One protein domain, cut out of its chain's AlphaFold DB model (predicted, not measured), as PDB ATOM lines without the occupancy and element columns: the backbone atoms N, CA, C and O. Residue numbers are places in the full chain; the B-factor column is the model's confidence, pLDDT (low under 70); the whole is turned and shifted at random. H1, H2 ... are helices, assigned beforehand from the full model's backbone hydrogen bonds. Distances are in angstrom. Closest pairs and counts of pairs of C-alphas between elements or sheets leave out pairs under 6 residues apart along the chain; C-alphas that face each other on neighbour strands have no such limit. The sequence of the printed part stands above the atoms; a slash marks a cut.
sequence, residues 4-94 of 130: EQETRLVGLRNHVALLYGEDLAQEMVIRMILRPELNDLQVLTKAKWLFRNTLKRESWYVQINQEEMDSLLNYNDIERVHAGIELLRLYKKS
ATOM      1  N   GLU A   4      15.119 -51.064 -21.879       80.00
ATOM      2  CA  GLU A   4      14.270 -49.875 -21.989       80.00
ATOM      3  C   GLU A   4      14.744 -48.687 -21.118       80.00
ATOM      4  O   GLU A   4      14.639 -47.524 -21.511       80.00
ATOM      5  N   GLN A   5      15.322 -48.957 -19.940       78.62
ATOM      6  CA  GLN A   5      15.920 -47.920 -19.091       78.62
ATOM      7  C   GLN A   5      17.244 -47.403 -19.664       78.62
ATOM      8  O   GLN A   5      17.546 -46.221 -19.505       78.62
ATOM      9  N   GLU A   6      18.021 -48.260 -20.328       77.00
ATOM     10  CA  GLU A   6      19.269 -47.879 -21.001       77.00
ATOM     11  C   GLU A   6      18.977 -46.971 -22.190       77.00
ATOM     12  O   GLU A   6      19.534 -45.875 -22.271       77.00
ATOM     13  N   THR A   7      18.021 -47.353 -23.041       82.12
ATOM     14  CA  THR A   7      17.598 -46.535 -24.185       82.12
ATOM     15  C   THR A   7      17.085 -45.168 -23.736       82.12
ATOM     16  O   THR A   7      17.449 -44.142 -24.314       82.12
ATOM     17  N   ARG A   8      16.296 -45.125 -22.654       84.38
ATOM     18  CA  ARG A   8      15.801 -43.870 -22.072       84.38
ATOM     19  C   ARG A   8      16.935 -42.980 -21.551       84.38
ATOM     20  O   ARG A   8      16.922 -41.775 -21.799       84.38
ATOM     21  N   LEU A   9      17.912 -43.546 -20.838       83.00
ATOM     22  CA  LEU A   9      19.057 -42.793 -20.307       83.00
ATOM     23  C   LEU A   9      19.936 -42.223 -21.425       83.00
ATOM     24  O   LEU A   9      20.335 -41.063 -21.334       83.00
ATOM     25  N   VAL A  10      20.198 -43.007 -22.474       83.94
ATOM     26  CA  VAL A  10      20.940 -42.558 -23.664       83.94
ATOM     27  C   VAL A  10      20.199 -41.409 -24.347       83.94
ATOM     28  O   VAL A  10      20.779 -40.345 -24.558       83.94
ATOM     29  N   GLY A  11      18.902 -41.584 -24.620       82.88
ATOM     30  CA  GLY A  11      18.085 -40.561 -25.272       82.88
ATOM     31  C   GLY A  11      18.057 -39.248 -24.490       82.88
ATOM     32  O   GLY A  11      18.244 -38.174 -25.065       82.88
ATOM     33  N   LEU A  12      17.899 -39.314 -23.163       83.19
ATOM     34  CA  LEU A  12      17.886 -38.110 -22.340       83.19
ATOM     35  C   LEU A  12      19.266 -37.462 -22.212       83.19
ATOM     36  O   LEU A  12      19.357 -36.235 -22.223       83.19
ATOM     37  N   ARG A  13      20.337 -38.256 -22.103       84.00
ATOM     38  CA  ARG A  13      21.703 -37.729 -22.100       84.00
ATOM     39  C   ARG A  13      21.953 -36.918 -23.360       84.00
ATOM     40  O   ARG A  13      22.330 -35.759 -23.247       84.00
ATOM     41  N   ASN A  14      21.700 -37.512 -24.525       81.62
ATOM     42  CA  ASN A  14      21.935 -36.859 -25.806       81.62
ATOM     43  C   ASN A  14      21.113 -35.567 -25.888       81.62
ATOM     44  O   ASN A  14      21.647 -34.525 -26.246       81.62
ATOM     45  N   HIS A  15      19.858 -35.585 -25.427       81.38
ATOM     46  CA  HIS A  15      19.011 -34.392 -25.364       81.38
ATOM     47  C   HIS A  15      19.575 -33.288 -24.445       81.38
ATOM     48  O   HIS A  15      19.546 -32.108 -24.790       81.38
ATOM     49  N   VAL A  16      20.083 -33.637 -23.261       80.94
ATOM     50  CA  VAL A  16      20.676 -32.661 -22.332       80.94
ATOM     51  C   VAL A  16      22.017 -32.144 -22.858       80.94
ATOM     52  O   VAL A  16      22.271 -30.948 -22.737       80.94
ATOM     53  N   ALA A  17      22.839 -33.004 -23.463       78.44
ATOM     54  CA  ALA A  17      24.137 -32.641 -24.035       78.44
ATOM     55  C   ALA A  17      23.971 -31.609 -25.148       78.44
ATOM     56  O   ALA A  17      24.630 -30.573 -25.148       78.44
ATOM     57  N   LEU A  18      22.995 -31.860 -26.015       73.44
ATOM     58  CA  LEU A  18      22.587 -30.985 -27.101       73.44
ATOM     59  C   LEU A  18      22.189 -29.585 -26.618       73.44
ATOM     60  O   LEU A  18      22.605 -28.576 -27.178       73.44
ATOM     61  N   LEU A  19      21.354 -29.516 -25.577       76.25
ATOM     62  CA  LEU A  19      20.782 -28.248 -25.124       76.25
ATOM     63  C   LEU A  19      21.695 -27.475 -24.172       76.25
ATOM     64  O   LEU A  19      21.618 -26.247 -24.118       76.25
ATOM     65  N   TYR A  20      22.476 -28.186 -23.362       78.88
ATOM     66  CA  TYR A  20      23.117 -27.625 -22.175       78.88
ATOM     67  C   TYR A  20      24.580 -28.054 -21.982       78.88
ATOM     68  O   TYR A  20      25.193 -27.633 -21.001       78.88
ATOM     69  N   GLY A  21      25.139 -28.850 -22.896       74.38
ATOM     70  CA  GLY A  21      26.526 -29.318 -22.867       74.38
ATOM     71  C   GLY A  21      26.717 -30.698 -22.229       74.38
ATOM     72  O   GLY A  21      25.926 -31.145 -21.393       74.38
ATOM     73  N   GLU A  22      27.800 -31.369 -22.631       74.50
ATOM     74  CA  GLU A  22      28.161 -32.737 -22.219       74.50
ATOM     75  C   GLU A  22      28.304 -32.899 -20.701       74.50
ATOM     76  O   GLU A  22      27.774 -33.852 -20.126       74.50
ATOM     77  N   ASP A  23      28.931 -31.933 -20.027       75.62
ATOM     78  CA  ASP A  23      29.141 -31.983 -18.575       75.62
ATOM     79  C   ASP A  23      27.811 -32.060 -17.817       75.62
ATOM     80  O   ASP A  23      27.631 -32.849 -16.881       75.62
ATOM     81  N   LEU A  24      26.827 -31.270 -18.259       80.00
ATOM     82  CA  LEU A  24      25.514 -31.250 -17.634       80.00
ATOM     83  C   LEU A  24      24.710 -32.505 -17.974       80.00
ATOM     84  O   LEU A  24      23.965 -33.008 -17.130       80.00
ATOM     85  N   ALA A  25      24.881 -33.039 -19.181       78.31
ATOM     86  CA  ALA A  25      24.291 -34.307 -19.586       78.31
ATOM     87  C   ALA A  25      24.765 -35.453 -18.700       78.31
ATOM     88  O   ALA A  25      23.949 -36.217 -18.181       78.31
ATOM     89  N   GLN A  26      26.070 -35.518 -18.457       76.69
ATOM     90  CA  GLN A  26      26.670 -36.512 -17.583       76.69
ATOM     91  C   GLN A  26      26.159 -36.368 -16.142       76.69
ATOM     92  O   GLN A  26      25.768 -37.360 -15.519       76.69
ATOM     93  N   GLU A  27      26.057 -35.140 -15.623       81.31
ATOM     94  CA  GLU A  27      25.480 -34.890 -14.298       81.31
ATOM     95  C   GLU A  27      24.011 -35.354 -14.206       81.31
ATOM     96  O   GLU A  27      23.596 -35.946 -13.202       81.31
ATOM     97  N   MET A  28      23.209 -35.107 -15.246       84.50
ATOM     98  CA  MET A  28      21.793 -35.487 -15.273       84.50
ATOM     99  C   MET A  28      21.600 -37.002 -15.346       84.50
ATOM    100  O   MET A  28      20.770 -37.541 -14.610       84.50
ATOM    101  N   VAL A  29      22.413 -37.697 -16.144       82.44
ATOM    102  CA  VAL A  29      22.432 -39.167 -16.196       82.44
ATOM    103  C   VAL A  29      22.756 -39.747 -14.825       82.44
ATOM    104  O   VAL A  29      22.025 -40.605 -14.334       82.44
ATOM    105  N   ILE A  30      23.785 -39.227 -14.146       78.69
ATOM    106  CA  ILE A  30      24.143 -39.663 -12.788       78.69
ATOM    107  C   ILE A  30      22.968 -39.460 -11.824       78.69
ATOM    108  O   ILE A  30      22.676 -40.328 -10.999       78.69
ATOM    109  N   ARG A  31      22.260 -38.327 -11.913       79.38
ATOM    110  CA  ARG A  31      21.094 -38.047 -11.059       79.38
ATOM    111  C   ARG A  31      19.952 -39.032 -11.294       79.38
ATOM    112  O   ARG A  31      19.347 -39.454 -10.312       79.38
ATOM    113  N   MET A  32      19.681 -39.416 -12.538       79.75
ATOM    114  CA  MET A  32      18.660 -40.420 -12.862       79.75
ATOM    115  C   MET A  32      19.060 -41.824 -12.439       79.75
ATOM    116  O   MET A  32      18.259 -42.544 -11.860       79.75
ATOM    117  N   ILE A  33      20.314 -42.194 -12.672       77.38
ATOM    118  CA  ILE A  33      20.885 -43.464 -12.229       77.38
ATOM    119  C   ILE A  33      20.740 -43.618 -10.704       77.38
ATOM    120  O   ILE A  33      20.385 -44.686 -10.204       77.38
ATOM    121  N   LEU A  34      20.953 -42.535  -9.950       76.25
ATOM    122  CA  LEU A  34      20.792 -42.512  -8.493       76.25
ATOM    123  C   LEU A  34      19.337 -42.349  -8.027       76.25
ATOM    124  O   LEU A  34      19.038 -42.667  -6.876       76.25
ATOM    125  N   ARG A  35      18.443 -41.831  -8.879       79.94
ATOM    126  CA  ARG A  35      17.014 -41.608  -8.602       79.94
ATOM    127  C   ARG A  35      16.172 -41.993  -9.827       79.94
ATOM    128  O   ARG A  35      15.701 -41.106 -10.543       79.94
ATOM    129  N   PRO A  36      15.966 -43.300 -10.067       77.00
ATOM    130  CA  PRO A  36      15.308 -43.795 -11.280       77.00
ATOM    131  C   PRO A  36      13.829 -43.392 -11.386       77.00
ATOM    132  O   PRO A  36      13.257 -43.426 -12.471       77.00
ATOM    133  N   GLU A  37      13.229 -42.977 -10.270       82.38
ATOM    134  CA  GLU A  37      11.856 -42.469 -10.163       82.38
ATOM    135  C   GLU A  37      11.653 -41.104 -10.842       82.38
ATOM    136  O   GLU A  37      10.519 -40.694 -11.085       82.38
ATOM    137  N   LEU A  38      12.737 -40.376 -11.139       81.38
ATOM    138  CA  LEU A  38      12.653 -39.082 -11.810       81.38
ATOM    139  C   LEU A  38      12.169 -39.255 -13.249       81.38
ATOM    140  O   LEU A  38      12.720 -40.059 -14.006       81.38
ATOM    141  N   ASN A  39      11.182 -38.452 -13.644       87.25
ATOM    142  CA  ASN A  39      10.733 -38.391 -15.032       87.25
ATOM    143  C   ASN A  39      11.633 -37.464 -15.876       87.25
ATOM    144  O   ASN A  39      12.354 -36.614 -15.347       87.25
ATOM    145  N   ASP A  40      11.580 -37.609 -17.200       83.88
ATOM    146  CA  ASP A  40      12.454 -36.862 -18.120       83.88
ATOM    147  C   ASP A  40      12.225 -35.348 -18.036       83.88
ATOM    148  O   ASP A  40      13.170 -34.561 -18.063       83.88
ATOM    149  N   LEU A  41      10.975 -34.927 -17.829       84.69
ATOM    150  CA  LEU A  41      10.608 -33.519 -17.695       84.69
ATOM    151  C   LEU A  41      11.247 -32.864 -16.458       84.69
ATOM    152  O   LEU A  41      11.723 -31.730 -16.529       84.69
ATOM    153  N   GLN A  42      11.281 -33.565 -15.325       84.75
ATOM    154  CA  GLN A  42      11.909 -33.107 -14.085       84.75
ATOM    155  C   GLN A  42      13.418 -32.958 -14.267       84.75
ATOM    156  O   GLN A  42      14.002 -31.974 -13.805       84.75
ATOM    157  N   VAL A  43      14.042 -33.903 -14.971       83.75
ATOM    158  CA  VAL A  43      15.478 -33.884 -15.258       83.75
ATOM    159  C   VAL A  43      15.822 -32.737 -16.205       83.75
ATOM    160  O   VAL A  43      16.698 -31.939 -15.882       83.75
ATOM    161  N   LEU A  44      15.074 -32.561 -17.297       83.69
ATOM    162  CA  LEU A  44      15.256 -31.443 -18.230       83.69
ATOM    163  C   LEU A  44      15.036 -30.085 -17.556       83.69
ATOM    164  O   LEU A  44      15.811 -29.151 -17.757       83.69
ATOM    165  N   THR A  45      14.019 -29.975 -16.700       82.19
ATOM    166  CA  THR A  45      13.758 -28.753 -15.925       82.19
ATOM    167  C   THR A  45      14.928 -28.437 -14.995       82.19
ATOM    168  O   THR A  45      15.341 -27.278 -14.875       82.19
ATOM    169  N   LYS A  46      15.506 -29.463 -14.358       83.75
ATOM    170  CA  LYS A  46      16.673 -29.301 -13.491       83.75
ATOM    171  C   LYS A  46      17.928 -28.935 -14.280       83.75
ATOM    172  O   LYS A  46      18.644 -28.036 -13.841       83.75
ATOM    173  N   ALA A  47      18.153 -29.564 -15.432       82.25
ATOM    174  CA  ALA A  47      19.250 -29.257 -16.342       82.25
ATOM    175  C   ALA A  47      19.175 -27.794 -16.796       82.25
ATOM    176  O   ALA A  47      20.087 -27.014 -16.548       82.25
ATOM    177  N   LYS A  48      18.016 -27.359 -17.299       83.69
ATOM    178  CA  LYS A  48      17.768 -25.964 -17.688       83.69
ATOM    179  C   LYS A  48      18.056 -24.973 -16.560       83.69
ATOM    180  O   LYS A  48      18.603 -23.897 -16.798       83.69
ATOM    181  N   TRP A  49      17.663 -25.306 -15.329       83.75
ATOM    182  CA  TRP A  49      17.922 -24.463 -14.161       83.75
ATOM    183  C   TRP A  49      19.414 -24.393 -13.812       83.75
ATOM    184  O   TRP A  49      19.918 -23.304 -13.545       83.75
ATOM    185  N   LEU A  50      20.115 -25.531 -13.832       80.19
ATOM    186  CA  LEU A  50      21.554 -25.592 -13.578       80.19
ATOM    187  C   LEU A  50      22.324 -24.826 -14.651       80.19
ATOM    188  O   LEU A  50      23.052 -23.909 -14.303       80.19
ATOM    189  N   PHE A  51      22.050 -25.092 -15.928       79.56
ATOM    190  CA  PHE A  51      22.644 -24.389 -17.062       79.56
ATOM    191  C   PHE A  51      22.500 -22.869 -16.947       79.56
ATOM    192  O   PHE A  51      23.477 -22.139 -17.054       79.56
ATOM    193  N   ARG A  52      21.297 -22.370 -16.626       75.75
ATOM    194  CA  ARG A  52      21.063 -20.930 -16.406       75.75
ATOM    195  C   ARG A  52      21.875 -20.354 -15.247       75.75
ATOM    196  O   ARG A  52      22.230 -19.180 -15.287       75.75
ATOM    197  N   ASN A  53      22.129 -21.138 -14.204       71.88
ATOM    198  CA  ASN A  53      22.948 -20.702 -13.076       71.88
ATOM    199  C   ASN A  53      24.447 -20.765 -13.388       71.88
ATOM    200  O   ASN A  53      25.186 -19.916 -12.893       71.88
ATOM    201  N   THR A  54      24.882 -21.709 -14.223       67.19
ATOM    202  CA  THR A  54      26.263 -21.811 -14.714       67.19
ATOM    203  C   THR A  54      26.571 -20.707 -15.732       67.19
ATOM    204  O   THR A  54      27.573 -20.017 -15.592       67.19
ATOM    205  N   LEU A  55      25.651 -20.410 -16.659       54.25
ATOM    206  CA  LEU A  55      25.745 -19.294 -17.618       54.25
ATOM    207  C   LEU A  55      25.789 -17.908 -16.962       54.25
ATOM    208  O   LEU A  55      26.316 -16.958 -17.530       54.25
ATOM    209  N   LYS A  56      25.232 -17.753 -15.757       52.69
ATOM    210  CA  LYS A  56      25.405 -16.515 -14.977       52.69
ATOM    211  C   LYS A  56      26.843 -16.329 -14.476       52.69
ATOM    212  O   LYS A  56      27.163 -15.245 -13.997       52.69
ATOM    213  N   ARG A  57      27.677 -17.373 -14.531       49.25
ATOM    214  CA  ARG A  57      29.078 -17.371 -14.088       49.25
ATOM    215  C   ARG A  57      30.076 -17.366 -15.241       49.25
ATOM    216  O   ARG A  57      31.151 -16.812 -15.060       49.25
ATOM    217  N   GLU A  58      29.719 -17.906 -16.400       43.28
ATOM    218  CA  GLU A  58      30.574 -17.900 -17.586       43.28
ATOM    219  C   GLU A  58      29.796 -17.395 -18.799       43.28
ATOM    220  O   GLU A  58      28.730 -17.904 -19.149       43.28
ATOM    221  N   SER A  59      30.330 -16.357 -19.442       40.16
ATOM    222  CA  SER A  59      29.856 -15.931 -20.749       40.16
ATOM    223  C   SER A  59      30.305 -16.966 -21.775       40.16
ATOM    224  O   SER A  59      31.501 -17.231 -21.823       40.16
ATOM    225  N   TRP A  60      29.391 -17.472 -22.603       45.44
ATOM    226  CA  TRP A  60      29.482 -17.539 -24.073       45.44
ATOM    227  C   TRP A  60      28.311 -18.358 -24.638       45.44
ATOM    228  O   TRP A  60      27.806 -19.281 -24.004       45.44
ATOM    229  N   TYR A  61      27.877 -17.996 -25.844       44.50
ATOM    230  CA  TYR A  61      26.961 -18.778 -26.670       44.50
ATOM    231  C   TYR A  61      27.747 -19.242 -27.896       44.50
ATOM    232  O   TYR A  61      28.309 -18.407 -28.604       44.50
ATOM    233  N   VAL A  62      27.772 -20.548 -28.153       47.97
ATOM    234  CA  VAL A  62      28.212 -21.112 -29.437       47.97
ATOM    235  C   VAL A  62      26.949 -21.515 -30.191       47.97
ATOM    236  O   VAL A  62      26.096 -22.209 -29.642       47.97
ATOM    237  N   GLN A  63      26.785 -21.026 -31.421       45.53
ATOM    238  CA  GLN A  63      25.727 -21.498 -32.313       45.53
ATOM    239  C   GLN A  63      26.161 -22.835 -32.913       45.53
ATOM    240  O   GLN A  63      27.184 -22.890 -33.587       45.53
ATOM    241  N   ILE A  64      25.380 -23.882 -32.660       49.94
ATOM    242  CA  ILE A  64      25.534 -25.208 -33.271       49.94
ATOM    243  C   ILE A  64      24.512 -25.306 -34.409       49.94
ATOM    244  O   ILE A  64      23.380 -24.831 -34.264       49.94
ATOM    245  N   ASN A  65      24.906 -25.866 -35.553       61.69
ATOM    246  CA  ASN A  65      24.011 -26.026 -36.703       61.69
ATOM    247  C   ASN A  65      23.199 -27.340 -36.627       61.69
ATOM    248  O   ASN A  65      23.499 -28.234 -35.841       61.69
ATOM    249  N   GLN A  66      22.141 -27.461 -37.439       62.19
ATOM    250  CA  GLN A  66      21.207 -28.599 -37.387       62.19
ATOM    251  C   GLN A  66      21.853 -29.949 -37.763       62.19
ATOM    252  O   GLN A  66      21.411 -30.996 -37.307       62.19
ATOM    253  N   GLU A  67      22.912 -29.938 -38.566       65.25
ATOM    254  CA  GLU A  67      23.594 -31.153 -39.021       65.25
ATOM    255  C   GLU A  67      24.494 -31.731 -37.914       65.25
ATOM    256  O   GLU A  67      24.467 -32.928 -37.629       65.25
ATOM    257  N   GLU A  68      25.218 -30.860 -37.202       54.97
ATOM    258  CA  GLU A  68      25.956 -31.209 -35.983       54.97
ATOM    259  C   GLU A  68      25.009 -31.728 -34.894       54.97
ATOM    260  O   GLU A  68      25.319 -32.716 -34.221       54.97
ATOM    261  N   MET A  69      23.826 -31.119 -34.773       55.72
ATOM    262  CA  MET A  69      22.770 -31.544 -33.853       55.72
ATOM    263  C   MET A  69      22.289 -32.974 -34.125       55.72
ATOM    264  O   MET A  69      22.223 -33.790 -33.203       55.72
ATOM    265  N   ASP A  70      21.989 -33.301 -35.382       60.69
ATOM    266  CA  ASP A  70      21.523 -34.637 -35.763       60.69
ATOM    267  C   ASP A  70      22.637 -35.688 -35.589       60.69
ATOM    268  O   ASP A  70      22.362 -36.844 -35.254       60.69
ATOM    269  N   SER A  71      23.908 -35.292 -35.734       60.97
ATOM    270  CA  SER A  71      25.064 -36.166 -35.486       60.97
ATOM    271  C   SER A  71      25.237 -36.517 -34.000       60.97
ATOM    272  O   SER A  71      25.501 -37.672 -33.666       60.97
ATOM    273  N   LEU A  72      25.017 -35.548 -33.101       56.47
ATOM    274  CA  LEU A  72      25.106 -35.739 -31.651       56.47
ATOM    275  C   LEU A  72      23.980 -36.635 -31.132       56.47
ATOM    276  O   LEU A  72      24.207 -37.491 -30.279       56.47
ATOM    277  N   LEU A  73      22.767 -36.476 -31.669       54.75
ATOM    278  CA  LEU A  73      21.623 -37.305 -31.285       54.75
ATOM    279  C   LEU A  73      21.823 -38.780 -31.657       54.75
ATOM    280  O   LEU A  73      21.388 -39.655 -30.907       54.75
ATOM    281  N   ASN A  74      22.519 -39.037 -32.767       55.44
ATOM    282  CA  ASN A  74      22.816 -40.374 -33.281       55.44
ATOM    283  C   ASN A  74      24.143 -40.961 -32.766       55.44
ATOM    284  O   ASN A  74      24.510 -42.072 -33.156       55.44
ATOM    285  N   TYR A  75      24.875 -40.248 -31.902       62.00
ATOM    286  CA  TYR A  75      26.139 -40.736 -31.365       62.00
ATOM    287  C   TYR A  75      25.911 -41.918 -30.415       62.00
ATOM    288  O   TYR A  75      25.183 -41.830 -29.420       62.00
ATOM    289  N   ASN A  76      26.546 -43.045 -30.736       62.38
ATOM    290  CA  ASN A  76      26.437 -44.272 -29.967       62.38
ATOM    291  C   ASN A  76      27.419 -44.253 -28.785       62.38
ATOM    292  O   ASN A  76      28.589 -44.587 -28.936       62.38
ATOM    293  N   ASP A  77      26.924 -43.871 -27.608       68.62
ATOM    294  CA  ASP A  77      27.703 -43.758 -26.363       68.62
ATOM    295  C   ASP A  77      27.355 -44.877 -25.354       68.62
ATOM    296  O   ASP A  77      27.451 -44.701 -24.133       68.62
ATOM    297  N   ILE A  78      26.916 -46.041 -25.859       64.31
ATOM    298  CA  ILE A  78      26.501 -47.206 -25.053       64.31
ATOM    299  C   ILE A  78      27.567 -47.574 -24.012       64.31
ATOM    300  O   ILE A  78      27.234 -47.782 -22.847       64.31
ATOM    301  N   GLU A  79      28.850 -47.586 -24.382       62.28
ATOM    302  CA  GLU A  79      29.940 -47.945 -23.466       62.28
ATOM    303  C   GLU A  79      30.052 -46.995 -22.263       62.28
ATOM    304  O   GLU A  79      30.238 -47.450 -21.132       62.28
ATOM    305  N   ARG A  80      29.863 -45.682 -22.457       61.88
ATOM    306  CA  ARG A  80      29.856 -44.712 -21.347       61.88
ATOM    307  C   ARG A  80      28.672 -44.916 -20.415       61.88
ATOM    308  O   ARG A  80      28.816 -44.786 -19.198       61.88
ATOM    309  N   VAL A  81      27.503 -45.229 -20.968       63.94
ATOM    310  CA  VAL A  81      26.314 -45.527 -20.165       63.94
ATOM    311  C   VAL A  81      26.520 -46.817 -19.370       63.94
ATOM    312  O   VAL A  81      26.281 -46.818 -18.163       63.94
ATOM    313  N   HIS A  82      27.068 -47.863 -19.993       67.44
ATOM    314  CA  HIS A  82      27.479 -49.097 -19.318       67.44
ATOM    315  C   HIS A  82      28.461 -48.836 -18.173       67.44
ATOM    316  O   HIS A  82      28.222 -49.290 -17.052       67.44
ATOM    317  N   ALA A  83      29.504 -48.038 -18.410       66.31
ATOM    318  CA  ALA A  83      30.453 -47.650 -17.370       66.31
ATOM    319  C   ALA A  83      29.756 -46.913 -16.209       66.31
ATOM    320  O   ALA A  83      30.024 -47.194 -15.040       66.31
ATOM    321  N   GLY A  84      28.801 -46.024 -16.504       64.25
ATOM    322  CA  GLY A  84      27.988 -45.338 -15.494       64.25
ATOM    323  C   GLY A  84      27.094 -46.279 -14.671       64.25
ATOM    324  O   GLY A  84      26.940 -46.101 -13.458       64.25
ATOM    325  N   ILE A  85      26.533 -47.311 -15.300       63.94
ATOM    326  CA  ILE A  85      25.730 -48.351 -14.635       63.94
ATOM    327  C   ILE A  85      26.604 -49.209 -13.723       63.94
ATOM    328  O   ILE A  85      26.218 -49.526 -12.593       63.94
ATOM    329  N   GLU A  86      27.792 -49.579 -14.185       66.50
ATOM    330  CA  GLU A  86      28.758 -50.330 -13.392       66.50
ATOM    331  C   GLU A  86      29.196 -49.522 -12.161       66.50
ATOM    332  O   GLU A  86      29.212 -50.037 -11.038       66.50
ATOM    333  N   LEU A  87      29.367 -48.210 -12.336       63.94
ATOM    334  CA  LEU A  87      29.577 -47.241 -11.264       63.94
ATOM    335  C   LEU A  87      28.438 -47.224 -10.232       63.94
ATOM    336  O   LEU A  87      28.696 -47.159  -9.031       63.94
ATOM    337  N   LEU A  88      27.172 -47.318 -10.660       58.72
ATOM    338  CA  LEU A  88      26.019 -47.456  -9.754       58.72
ATOM    339  C   LEU A  88      26.023 -48.801  -9.020       58.72
ATOM    340  O   LEU A  88      25.615 -48.907  -7.860       58.72
ATOM    341  N   ARG A  89      26.459 -49.865  -9.684       66.12
ATOM    342  CA  ARG A  89      26.577 -51.176  -9.046       66.12
ATOM    343  C   ARG A  89      27.634 -51.133  -7.942       66.12
ATOM    344  O   ARG A  89      27.391 -51.629  -6.840       66.12
ATOM    345  N   LEU A  90      28.752 -50.457  -8.208       60.88
ATOM    346  CA  LEU A  90      29.797 -50.162  -7.230       60.88
ATOM    347  C   LEU A  90      29.307 -49.212  -6.129       60.88
ATOM    348  O   LEU A  90      29.600 -49.465  -4.965       60.88
ATOM    349  N   TYR A  91      28.481 -48.205  -6.442       57.16
ATOM    350  CA  TYR A  91      27.835 -47.315  -5.462       57.16
ATOM    351  C   TYR A  91      27.076 -48.086  -4.386       57.16
ATOM    352  O   TYR A  91      27.258 -47.842  -3.193       57.16
ATOM    353  N   LYS A  92      26.222 -49.023  -4.815       57.47
ATOM    354  CA  LYS A  92      25.393 -49.826  -3.909       57.47
ATOM    355  C   LYS A  92      26.233 -50.739  -3.017       57.47
ATOM    356  O   LYS A  92      25.797 -51.062  -1.918       57.47
ATOM    357  N   LYS A  93      27.425 -51.137  -3.472       65.25
ATOM    358  CA  LYS A  93      28.401 -51.890  -2.671       65.25
ATOM    359  C   LYS A  93      29.259 -50.996  -1.770       65.25
ATOM    360  O   LYS A  93      29.626 -51.428  -0.685       65.25
ATOM    361  N   SER A  94      29.612 -49.788  -2.207       62.44
ATOM    362  CA  SER A  94      30.520 -48.892  -1.491       62.44
ATOM    363  C   SER A  94      30.296 -47.426  -1.870       62.44
ATOM    364  O   SER A  94      30.732 -46.944  -2.919       62.44
TER     365      SER A  94
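This is residues 4 to 94 of the 130 residues of an uncharacterized protein of marine sediment metagenome (UniProt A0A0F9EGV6). Three helices, H1, H2 and H3, form an up-and-down bundle, each running against the one before it. A free-standing loop, residues 56 to 63, leads to short H4, which packs on residues 11 to 18 of H1, while H5 packs on H1 and H2 and stays apart from H3. The printed part has 91 residues with five named helices, H1 to H5 in order, and no named strand; the class is all helix. It is compact, with a radius of gyration of the C-alphas of 13.8 A and spans of 41 by 28 by 21 A.

H1, residues 4 to 20, is the hub and touches the four other helices. H2, residues 22 to 34, forms a helical hairpin with it, at a shallow tilt of 33 degrees, only just short of steep; the closest C-alphas, of Ala 17 and Ala 25, are 4.8 A apart. H3, residues 40 to 55, forms a hairpin with H2, closest at C-alphas of Met 28 and Val 43, 6.5 A. H4, residues 66 to 73, touches H1, closest at C-alphas of Asn 14 and Leu 73, 5.5 A. H5, residues 78 to 93, touches H2 with residues 84 to 88 alone, closest at C-alphas of Ile 33 and Leu 88, 7.0 A. In the five helices every O i to N i+4 pair is within hydrogen-bond range.

H1 begins at C-alpha 4 (14.270, -49.875, -21.989) and is 23.9 A long. H2 is 18.4 A, H3 22.0 A and H4 10.6 A. H5, 22.9 A, ends at C-alpha 93 (28.401, -51.890, -2.671).

The C-alphas farthest apart, of Asn 65 and Lys 93, are 43.0 A apart. The printed part has no cut, and no link is long. Residues 54 to 94 have pLDDT under 70.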